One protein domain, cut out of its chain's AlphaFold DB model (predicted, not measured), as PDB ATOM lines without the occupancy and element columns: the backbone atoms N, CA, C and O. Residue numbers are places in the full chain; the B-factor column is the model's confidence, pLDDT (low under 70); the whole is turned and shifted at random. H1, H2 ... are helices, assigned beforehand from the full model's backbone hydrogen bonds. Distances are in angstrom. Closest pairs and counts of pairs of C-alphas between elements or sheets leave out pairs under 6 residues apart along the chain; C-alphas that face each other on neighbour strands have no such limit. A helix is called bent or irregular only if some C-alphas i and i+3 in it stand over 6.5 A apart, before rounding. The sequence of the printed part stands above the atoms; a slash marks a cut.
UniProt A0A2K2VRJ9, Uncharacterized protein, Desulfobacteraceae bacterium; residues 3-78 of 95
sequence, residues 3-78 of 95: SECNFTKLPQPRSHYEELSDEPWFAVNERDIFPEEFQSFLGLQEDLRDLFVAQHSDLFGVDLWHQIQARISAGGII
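Overview. This is residues 3 to 78 of the 95 residues of an uncharacterized protein of Desulfobacteraceae bacterium (UniProt A0A2K2VRJ9). The model is a flat, loose T: the irregular helix H3 and the short helix H2 make the stem, an open helical hairpin whose helices meet only near the junction, while the crossbar has H4 on one side and a long loop tipped by the small helix H1 on the other. Near the junction, residues 6 to 7 pair in parallel with residues 32 to 33, a short pairing that ties the two strands of the loop together at its base. The printed part has 76 residues with four named helices, in the order H1, H2, H3, H4, and no named strand; the class is all helix. The whole is loose, with a radius of gyration of the C-alphas of 15.1 A, and its C-alphas span 46 by 34 by 18 A.

Along the chain. The longest helix is H3, residues 46 to 60, 16.8 A from first to last C-alpha; C-alpha 46 is at (206.821, 252.876, 340.345). H3 is irregular, with C-alphas 55 and 58 standing 8.3 A apart. H2, residues 35 to 41, is 10.4 A long and begins with C-alpha 35 at (209.551, 267.556, 352.450). H2 is neither bent nor irregular, but only just: C-alphas 36 and 39 are 6.4 A apart. H4, residues 62 to 73, is 16.3 A long and ends with C-alpha 73 at (220.055, 271.993, 368.811). H1, residues 16 to 19, is 5.1 A long.

Arrangement. H3 touches H2 with residues 59 to 60 alone; the closest C-alphas, those of Pro 35 and Phe 60, are 4.5 A apart. The two form a helical hairpin, at a shallow tilt of 21 degrees, opposite ways. H4 is close to H3 but not clearly touching, with the closest C-alphas, those of Asp 58 and Leu 64, 6.3 A apart, at a steep tilt of 49 degrees, the same way. H4 is also close to H2 but not clearly touching: the closest C-alphas, those of Pro 35 and Val 62, are 6.2 A apart, at a steep tilt of 64 degrees, opposite ways. H1 is apart from H2, H3 and H4. Every O i to N i+4 pair is within hydrogen-bond range in H4, against 8 of 11 in H3 and 1 of 3 in H2, where 3 of 4 O i to N i+3 pairs are within range; H1 is too short for an O i to N i+4 pair.

Size, cuts and confidence. The two C-alphas farthest apart are those of Tyr 17 and Ile 77, at 45.9 A. The links from H2 to H3 and from H3 to H4 are tight; the link from H1 to H2, 15 residues, is long. Residues 3 to 15 are another long stretch with no named element. The printed part has no cut, its mean pLDDT is 91.8, and no printed residue is under 70.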
ATOM      1  N   SER A   3     220.222 272.217 360.685       89.75
ATOM      2  CA  SER A   3     219.855 273.181 361.732       89.75
ATOM      3  C   SER A   3     219.462 274.578 361.228       89.75
ATOM      4  O   SER A   3     218.894 275.346 361.990       89.75
ATOM      5  N   GLU A   4     219.790 274.935 359.985       92.81
ATOM      6  CA  GLU A   4     219.529 276.261 359.399       92.81
ATOM      7  C   GLU A   4     218.374 276.249 358.387       92.81
ATOM      8  O   GLU A   4     217.980 277.306 357.898       92.81
ATOM      9  N   CYS A   5     217.872 275.064 358.043       95.56
ATOM     10  CA  CYS A   5     216.748 274.881 357.133       95.56
ATOM     11  C   CYS A   5     215.427 275.223 357.833       95.56
ATOM     12  O   CYS A   5     215.263 274.946 359.021       95.56
ATOM     13  N   ASN A   6     214.467 275.781 357.101       95.50
ATOM     14  CA  ASN A   6     213.110 275.997 357.592       95.50
ATOM     15  C   ASN A   6     212.182 274.941 356.981       95.50
ATOM     16  O   ASN A   6     211.779 275.059 355.826       95.50
ATOM     17  N   PHE A   7     211.879 273.883 357.734       96.50
ATOM     18  CA  PHE A   7     210.987 272.823 357.267       96.50
ATOM     19  C   PHE A   7     209.537 273.239 357.484       96.50
ATOM     20  O   PHE A   7     209.087 273.408 358.615       96.50
ATOM     21  N   THR A   8     208.787 273.397 356.402       94.56
ATOM     22  CA  THR A   8     207.389 273.821 356.471       94.56
ATOM     23  C   THR A   8     206.532 272.976 355.547       94.56
ATOM     24  O   THR A   8     207.012 272.431 354.558       94.56
ATOM     25  N   LYS A   9     205.248 272.861 355.890       94.06
ATOM     26  CA  LYS A   9     204.285 272.153 355.052       94.06
ATOM     27  C   LYS A   9     203.944 272.999 353.839       94.06
ATOM     28  O   LYS A   9     203.856 274.229 353.947       94.06
ATOM     29  N   LEU A  10     203.682 272.331 352.722       91.12
ATOM     30  CA  LEU A  10     203.121 272.985 351.548       91.12
ATOM     31  C   LEU A  10     201.760 273.613 351.889       91.12
ATOM     32  O   LEU A  10     200.873 272.930 352.416       91.12
ATOM     33  N   PRO A  11     201.566 274.911 351.608       90.19
ATOM     34  CA  PRO A  11     200.265 275.543 351.752       90.19
ATOM     35  C   PRO A  11     199.225 274.896 350.826       90.19
ATOM     36  O   PRO A  11     199.488 274.669 349.649       90.19
ATOM     37  N   GLN A  12     198.022 274.623 351.341       89.50
ATOM     38  CA  GLN A  12     196.927 274.121 350.504       89.50
ATOM     39  C   GLN A  12     196.341 275.250 349.642       89.50
ATOM     40  O   GLN A  12     196.063 276.325 350.190       89.50
ATOM     41  N   PRO A  13     196.122 275.024 348.330       89.75
ATOM     42  CA  PRO A  13     195.516 276.020 347.454       89.75
ATOM     43  C   PRO A  13     194.094 276.342 347.919       89.75
ATOM     44  O   PRO A  13     193.332 275.463 348.324       89.75
ATOM     45  N   ARG A  14     193.724 277.623 347.875       88.62
ATOM     46  CA  ARG A  14     192.408 278.115 348.318       88.62
ATOM     47  C   ARG A  14     191.394 278.139 347.182       88.62
ATOM     48  O   ARG A  14     190.195 278.267 347.427       88.62
ATOM     49  N   SER A  15     191.865 278.058 345.942       90.88
ATOM     50  CA  SER A  15     191.035 278.044 344.743       90.88
ATOM     51  C   SER A  15     191.674 277.212 343.633       90.88
ATOM     52  O   SER A  15     192.882 276.997 343.620       90.88
ATOM     53  N   HIS A  16     190.865 276.806 342.655       86.50
ATOM     54  CA  HIS A  16     191.340 276.062 341.487       86.50
ATOM     55  C   HIS A  16     192.345 276.854 340.631       86.50
ATOM     56  O   HIS A  16     193.233 276.277 340.018       86.50
ATOM     57  N   TYR A  17     192.237 278.186 340.620       86.31
ATOM     58  CA  TYR A  17     193.198 279.047 339.928       86.31
ATOM     59  C   TYR A  17     194.591 278.986 340.563       86.31
ATOM     60  O   TYR A  17     195.582 279.005 339.846       86.31
ATOM     61  N   GLU A  18     194.667 278.903 341.892       88.44
ATOM     62  CA  GLU A  18     195.938 278.786 342.618       88.44
ATOM     63  C   GLU A  18     196.580 277.405 342.438       88.44
ATOM     64  O   GLU A  18     197.800 277.302 342.405       88.44
ATOM     65  N   GLU A  19     195.772 276.350 342.295       84.88
ATOM     66  CA  GLU A  19     196.245 274.984 342.029       84.88
ATOM     67  C   GLU A  19     196.860 274.834 340.627       84.88
ATOM     68  O   GLU A  19     197.833 274.107 340.455       84.88
ATOM     69  N   LEU A  20     196.311 275.541 339.635       87.62
ATOM     70  CA  LEU A  20     196.776 275.532 338.242       87.62
ATOM     71  C   LEU A  20     197.815 276.622 337.930       87.62
ATOM     72  O   LEU A  20     198.166 276.813 336.766       87.62
ATOM     73  N   SER A  21     198.252 277.388 338.931       87.81
ATOM     74  CA  SER A  21     199.218 278.468 338.736       87.81
ATOM     75  C   SER A  21     200.616 277.910 338.469       87.81
ATOM     76  O   SER A  21     201.116 277.099 339.245       87.81
ATOM     77  N   ASP A  22     201.273 278.398 337.414       84.25
ATOM     78  CA  ASP A  22     202.667 278.046 337.097       84.25
ATOM     79  C   ASP A  22     203.673 278.645 338.099       84.25
ATOM     80  O   ASP A  22     204.788 278.142 338.242       84.25
ATOM     81  N   GLU A  23     203.296 279.717 338.806       84.31
ATOM     82  CA  GLU A  23     204.095 280.313 339.879       84.31
ATOM     83  C   GLU A  23     203.479 280.024 341.261       84.31
ATOM     84  O   GLU A  23     202.247 280.051 341.399       84.31
ATOM     85  N   PRO A  24     204.299 279.812 342.313       85.31
ATOM     86  CA  PRO A  24     203.805 279.704 343.683       85.31
ATOM     87  C   PRO A  24     203.057 280.971 344.116       85.31
ATOM     88  O   PRO A  24     203.584 282.079 344.074       85.31
ATOM     89  N   TRP A  25     201.830 280.807 344.611       87.75
ATOM     90  CA  TRP A  25     201.004 281.896 345.158       87.75
ATOM     91  C   TRP A  25     201.378 282.275 346.603       87.75
ATOM     92  O   TRP A  25     200.789 283.182 347.197       87.75
ATOM     93  N   PHE A  26     202.350 281.576 347.188       88.06
ATOM     94  CA  PHE A  26     202.889 281.817 348.521       88.06
ATOM     95  C   PHE A  26     204.371 282.189 348.443       88.06
ATOM     96  O   PHE A  26     205.083 281.817 347.515       88.06
ATOM     97  N   ALA A  27     204.842 282.937 349.439       88.06
ATOM     98  CA  ALA A  27     206.244 283.317 349.519       88.06
ATOM     99  C   ALA A  27     207.112 282.104 349.880       88.06
ATOM    100  O   ALA A  27     206.808 281.389 350.834       88.06
ATOM    101  N   VAL A  28     208.209 281.929 349.144       90.06
ATOM    102  CA  VAL A  28     209.248 280.932 349.418       90.06
ATOM    103  C   VAL A  28     210.547 281.668 349.711       90.06
ATOM    104  O   VAL A  28     211.015 282.465 348.894       90.06
ATOM    105  N   ASN A  29     211.126 281.421 350.883       91.50
ATOM    106  CA  ASN A  29     212.431 281.955 351.255       91.50
ATOM    107  C   ASN A  29     213.547 280.986 350.846       91.50
ATOM    108  O   ASN A  29     213.329 279.791 350.688       91.50
ATOM    109  N   GLU A  30     214.780 281.487 350.757       92.31
ATOM    110  CA  GLU A  30     215.960 280.726 350.303       92.31
ATOM    111  C   GLU A  30     216.212 279.412 351.073       92.31
ATOM    112  O   GLU A  30     216.844 278.496 350.555       92.31
ATOM    113  N   ARG A  31     215.731 279.307 352.317       93.81
ATOM    114  CA  ARG A  31     215.956 278.151 353.202       93.81
ATOM    115  C   ARG A  31     214.696 277.347 353.496       93.81
ATOM    116  O   ARG A  31     214.761 276.447 354.337       93.81
ATOM    117  N   ASP A  32     213.582 277.677 352.851       94.81
ATOM    118  CA  ASP A  32     212.338 276.936 353.018       94.81
ATOM    119  C   ASP A  32     212.451 275.590 352.301       94.81
ATOM    120  O   ASP A  32     212.814 275.510 351.127       94.81
ATOM    121  N   ILE A  33     212.173 274.521 353.039       94.94
ATOM    122  CA  ILE A  33     212.186 273.152 352.537       94.94
ATOM    123  C   ILE A  33     210.809 272.551 352.785       94.94
ATOM    124  O   ILE A  33     210.308 272.587 353.910       94.94
ATOM    125  N   PHE A  34     210.243 271.964 351.731       95.12
ATOM    126  CA  PHE A  34     208.946 271.294 351.726       95.12
ATOM    127  C   PHE A  34     209.171 269.793 351.508       95.12
ATOM    128  O   PHE A  34     209.356 269.367 350.365       95.12
ATOM    129  N   PRO A  35     209.244 268.978 352.575       95.38
ATOM    130  CA  PRO A  35     209.551 267.556 352.450       95.38
ATOM    131  C   PRO A  35     208.570 266.771 351.571       95.38
ATOM    132  O   PRO A  35     208.962 265.782 350.951       95.38
ATOM    133  N   GLU A  36     207.324 267.232 351.475       93.69
ATOM    134  CA  GLU A  36     206.283 266.652 350.626       93.69
ATOM    135  C   GLU A  36     206.699 266.601 349.145       93.69
ATOM    136  O   GLU A  36     206.362 265.653 348.437       93.69
ATOM    137  N   GLU A  37     207.507 267.563 348.690       91.88
ATOM    138  CA  GLU A  37     207.970 267.628 347.303       91.88
ATOM    139  C   GLU A  37     209.016 266.559 346.968       91.88
ATOM    140  O   GLU A  37     209.207 266.217 345.798       91.88
ATOM    141  N   PHE A  38     209.703 265.986 347.966       92.25
ATOM    142  CA  PHE A  38     210.761 265.007 347.706       92.25
ATOM    143  C   PHE A  38     210.238 263.794 346.938       92.25
ATOM    144  O   PHE A  38     210.955 263.262 346.092       92.25
ATOM    145  N   GLN A  39     208.982 263.395 347.158       88.00
ATOM    146  CA  GLN A  39     208.372 262.277 346.442       88.00
ATOM    147  C   GLN A  39     208.408 262.472 344.916       88.00
ATOM    148  O   GLN A  39     208.660 261.512 344.184       88.00
ATOM    149  N   SER A  40     208.229 263.709 344.446       85.81
ATOM    150  CA  SER A  40     208.271 264.078 343.026       85.81
ATOM    151  C   SER A  40     209.690 264.051 342.450       85.81
ATOM    152  O   SER A  40     209.877 263.766 341.268       85.81
ATOM    153  N   PHE A  41     210.707 264.306 343.280       87.12
ATOM    154  CA  PHE A  41     212.103 264.445 342.847       87.12
ATOM    155  C   PHE A  41     212.952 263.178 342.986       87.12
ATOM    156  O   PHE A  41     214.028 263.104 342.394       87.12
ATOM    157  N   LEU A  42     212.492 262.166 343.729       87.31
ATOM    158  CA  LEU A  42     213.255 260.932 343.956       87.31
ATOM    159  C   LEU A  42     213.534 260.127 342.673       87.31
ATOM    160  O   LEU A  42     214.460 259.319 342.660       87.31
ATOM    161  N   GLY A  43     212.757 260.332 341.602       87.00
ATOM    162  CA  GLY A  43     213.022 259.731 340.287       87.00
ATOM    163  C   GLY A  43     212.994 258.196 340.267       87.00
ATOM    164  O   GLY A  43     213.607 257.577 339.399       87.00
ATOM    165  N   LEU A  44     212.318 257.571 341.235       90.44
ATOM    166  CA  LEU A  44     212.217 256.118 341.355       90.44
ATOM    167  C   LEU A  44     211.172 255.555 340.382       90.44
ATOM    168  O   LEU A  44     210.125 256.162 340.160       90.44
ATOM    169  N   GLN A  45     211.439 254.361 339.842       92.62
ATOM    170  CA  GLN A  45     210.418 253.577 339.136       92.62
ATOM    171  C   GLN A  45     209.266 253.231 340.090       92.62
ATOM    172  O   GLN A  45     209.492 253.116 341.292       92.62
ATOM    173  N   GLU A  46     208.056 253.036 339.560       91.38
ATOM    174  CA  GLU A  46     206.821 252.876 340.345       91.38
ATOM    175  C   GLU A  46     206.942 251.836 341.472       91.38
ATOM    176  O   GLU A  46     206.771 252.189 342.637       91.38
ATOM    177  N   ASP A  47     207.381 250.613 341.160       93.88
ATOM    178  CA  ASP A  47     207.541 249.539 342.155       93.88
ATOM    179  C   ASP A  47     208.521 249.908 343.289       93.88
ATOM    180  O   ASP A  47     208.321 249.561 344.454       93.88
ATOM    181  N   LEU A  48     209.594 250.639 342.961       93.31
ATOM    182  CA  LEU A  48     210.599 251.084 343.932       93.31
ATOM    183  C   LEU A  48     210.110 252.281 344.744       93.31
ATOM    184  O   LEU A  48     210.402 252.370 345.936       93.31
ATOM    185  N   ARG A  49     209.364 253.193 344.114       92.56
ATOM    186  CA  ARG A  49     208.732 254.332 344.781       92.56
ATOM    187  C   ARG A  49     207.752 253.833 345.833       92.56
ATOM    188  O   ARG A  49     207.783 254.320 346.957       92.56
ATOM    189  N   ASP A  50     206.920 252.860 345.489       93.06
ATOM    190  CA  ASP A  50     205.894 252.346 346.393       93.06
ATOM    191  C   ASP A  50     206.527 251.624 347.591       93.06
ATOM    192  O   ASP A  50     206.129 251.854 348.737       93.06
ATOM    193  N   LEU A  51     207.590 250.842 347.358       95.38
ATOM    194  CA  LEU A  51     208.386 250.252 348.436       95.38
ATOM    195  C   LEU A  51     209.043 251.325 349.317       95.38
ATOM    196  O   LEU A  51     209.027 251.211 350.543       95.38
ATOM    197  N   PHE A  52     209.601 252.373 348.707       94.56
ATOM    198  CA  PHE A  52     210.232 253.473 349.432       94.56
ATOM    199  C   PHE A  52     209.221 254.215 350.305       94.56
ATOM    200  O   PHE A  52     209.473 254.416 351.487       94.56
ATOM    201  N   VAL A  53     208.052 254.566 349.766       93.06
ATOM    202  CA  VAL A  53     206.971 255.224 350.517       93.06
ATOM    203  C   VAL A  53     206.502 254.335 351.671       93.06
ATOM    204  O   VAL A  53     206.299 254.828 352.781       93.06
ATOM    205  N   ALA A  54     206.384 253.024 351.451       95.12
ATOM    206  CA  ALA A  54     205.976 252.090 352.497       95.12
ATOM    207  C   ALA A  54     206.961 252.034 353.680       95.12
ATOM    208  O   ALA A  54     206.528 251.803 354.807       95.12
ATOM    209  N   GLN A  55     208.262 252.235 353.443       95.50
ATOM    210  CA  GLN A  55     209.301 252.150 354.481       95.50
ATOM    211  C   GLN A  55     209.756 253.511 355.031       95.50
ATOM    212  O   GLN A  55     210.192 253.583 356.176       95.50
ATOM    213  N   HIS A  56     209.668 254.574 354.230       95.44
ATOM    214  CA  HIS A  56     210.310 255.869 354.478       95.44
ATOM    215  C   HIS A  56     209.374 257.065 354.237       95.44
ATOM    216  O   HIS A  56     209.814 258.155 353.868       95.44
ATOM    217  N   SER A  57     208.061 256.878 354.417       94.62
ATOM    218  CA  SER A  57     207.080 257.972 354.303       94.62
ATOM    219  C   SER A  57     207.312 259.113 355.299       94.62
ATOM    220  O   SER A  57     206.911 260.245 355.036       94.62
ATOM    221  N   ASP A  58     207.994 258.846 356.412       95.69
ATOM    222  CA  ASP A  58     208.390 259.833 357.416       95.69
ATOM    223  C   ASP A  58     209.313 260.923 356.852       95.69
ATOM    224  O   ASP A  58     209.250 262.065 357.309       95.69
ATOM    225  N   LEU A  59     210.104 260.614 355.816       95.12
ATOM    226  CA  LEU A  59     210.967 261.588 355.139       95.12
ATOM    227  C   LEU A  59     210.182 262.708 354.443       95.12
ATOM    228  O   LEU A  59     210.730 263.797 354.268       95.12
ATOM    229  N   PHE A  60     208.922 262.459 354.074       95.12
ATOM    230  CA  PHE A  60     208.041 263.431 353.415       95.12
ATOM    231  C   PHE A  60     207.263 264.307 354.403       95.12
ATOM    232  O   PHE A  60     206.539 265.210 353.994       95.12
ATOM    233  N   GLY A  61     207.392 264.051 355.707       95.00
ATOM    234  CA  GLY A  61     206.751 264.836 356.754       95.00
ATOM    235  C   GLY A  61     207.724 265.796 357.431       95.00
ATOM    236  O   GLY A  61     208.852 265.438 357.754       95.00
ATOM    237  N   VAL A  62     207.265 267.011 357.741       97.00
ATOM    238  CA  VAL A  62     208.056 268.010 358.493       97.00
ATOM    239  C   VAL A  62     208.456 267.548 359.901       97.00
ATOM    240  O   VAL A  62     209.463 268.001 360.441       97.00
ATOM    241  N   ASP A  63     207.685 266.641 360.504       97.00
ATOM    242  CA  ASP A  63     207.846 266.249 361.907       97.00
ATOM    243  C   ASP A  63     209.183 265.545 362.173       97.00
ATOM    244  O   ASP A  63     209.827 265.819 363.188       97.00
ATOM    245  N   LEU A  64     209.634 264.684 361.254       95.88
ATOM    246  CA  LEU A  64     210.937 264.023 361.352       95.88
ATOM    247  C   LEU A  64     212.068 265.059 361.374       95.88
ATOM    248  O   LEU A  64     212.960 265.013 362.224       95.88
ATOM    249  N   TRP A  65     212.013 266.020 360.457       95.94
ATOM    250  CA  TRP A  65     213.039 267.044 360.313       95.94
ATOM    251  C   TRP A  65     213.100 267.966 361.527       95.94
ATOM    252  O   TRP A  65     214.189 268.228 362.038       95.94
ATOM    253  N   HIS A  66     211.947 268.368 362.068       96.44
ATOM    254  CA  HIS A  66     211.889 269.112 363.324       96.44
ATOM    255  C   HIS A  66     212.470 268.323 364.503       96.44
ATOM    256  O   HIS A  66     213.201 268.892 365.316       96.44
ATOM    257  N   GLN A  67     212.212 267.016 364.597       95.12
ATOM    258  CA  GLN A  67     212.811 266.171 365.639       95.12
ATOM    259  C   GLN A  67     214.339 266.100 365.509       95.12
ATOM    260  O   GLN A  67     215.053 266.209 366.510       95.12
ATOM    261  N   ILE A  68     214.852 265.967 364.282       94.44
ATOM    262  CA  ILE A  68     216.292 265.977 364.002       94.44
ATOM    263  C   ILE A  68     216.900 267.333 364.383       94.44
ATOM    264  O   ILE A  68     217.907 267.372 365.095       94.44
ATOM    265  N   GLN A  69     216.278 268.443 363.975       95.19
ATOM    266  CA  GLN A  69     216.721 269.791 364.340       95.19
ATOM    267  C   GLN A  69     216.724 269.995 365.855       95.19
ATOM    268  O   GLN A  69     217.704 270.505 366.395       95.19
ATOM    269  N   ALA A  70     215.677 269.556 366.556       94.56
ATOM    270  CA  ALA A  70     215.595 269.646 368.009       94.56
ATOM    271  C   ALA A  70     216.723 268.861 368.694       94.56
ATOM    272  O   ALA A  70     217.367 269.375 369.611       94.56
ATOM    273  N   ARG A  71     217.017 267.644 368.217       93.56
ATOM    274  CA  ARG A  71     218.109 266.819 368.752       93.56
ATOM    275  C   ARG A  71     219.477 267.461 368.527       93.56
ATOM    276  O   ARG A  71     220.277 267.490 369.458       93.56
ATOM    277  N   ILE A  72     219.729 268.002 367.334       92.50
ATOM    278  CA  ILE A  72     220.984 268.702 367.014       92.50
ATOM    279  C   ILE A  72     221.127 269.960 367.882       92.50
ATOM    280  O   ILE A  72     222.176 270.170 368.486       92.50
ATOM    281  N   SER A  73     220.067 270.766 368.000       92.31
ATOM    282  CA  SER A  73     220.055 271.993 368.811       92.31
ATOM    283  C   SER A  73     220.255 271.728 370.303       92.31
ATOM    284  O   SER A  73     220.852 272.544 371.001       92.31
ATOM    285  N   ALA A  74     219.820 270.566 370.795       94.62
ATOM    286  CA  ALA A  74     220.086 270.114 372.158       94.62
ATOM    287  C   ALA A  74     221.539 269.634 372.380       94.62
ATOM    288  O   ALA A  74     221.865 269.162 373.468       94.62
ATOM    289  N   GLY A  75     222.409 269.705 371.365       92.19
ATOM    290  CA  GLY A  75     223.765 269.151 371.408       92.19
ATOM    291  C   GLY A  75     223.793 267.620 371.352       92.19
ATOM    292  O   GLY A  75     224.802 267.001 371.688       92.19
ATOM    293  N   GLY A  76     222.679 266.994 370.960       86.19
ATOM    294  CA  GLY A  76     222.551 265.551 370.872       86.19
ATOM    295  C   GLY A  76     223.382 264.991 369.724       86.19
ATOM    296  O   GLY A  76     223.191 265.349 368.564       86.19
ATOM    297  N   ILE A  77     224.267 264.050 370.042       85.94
ATOM    298  CA  ILE A  77     224.983 263.260 369.039       85.94
ATOM    299  C   ILE A  77     224.028 262.170 368.531       85.94
ATOM    300  O   ILE A  77     223.347 261.492 369.311       85.94
ATOM    301  N   ILE A  78     223.916 262.046 367.209       85.88
ATOM    302  CA  ILE A  78     223.152 260.980 366.559       85.88
ATOM    303  C   ILE A  78     224.111 259.816 366.322       85.88
ATOM    304  O   ILE A  78     225.090 259.961 365.594       85.88
TER     305      ILE A  78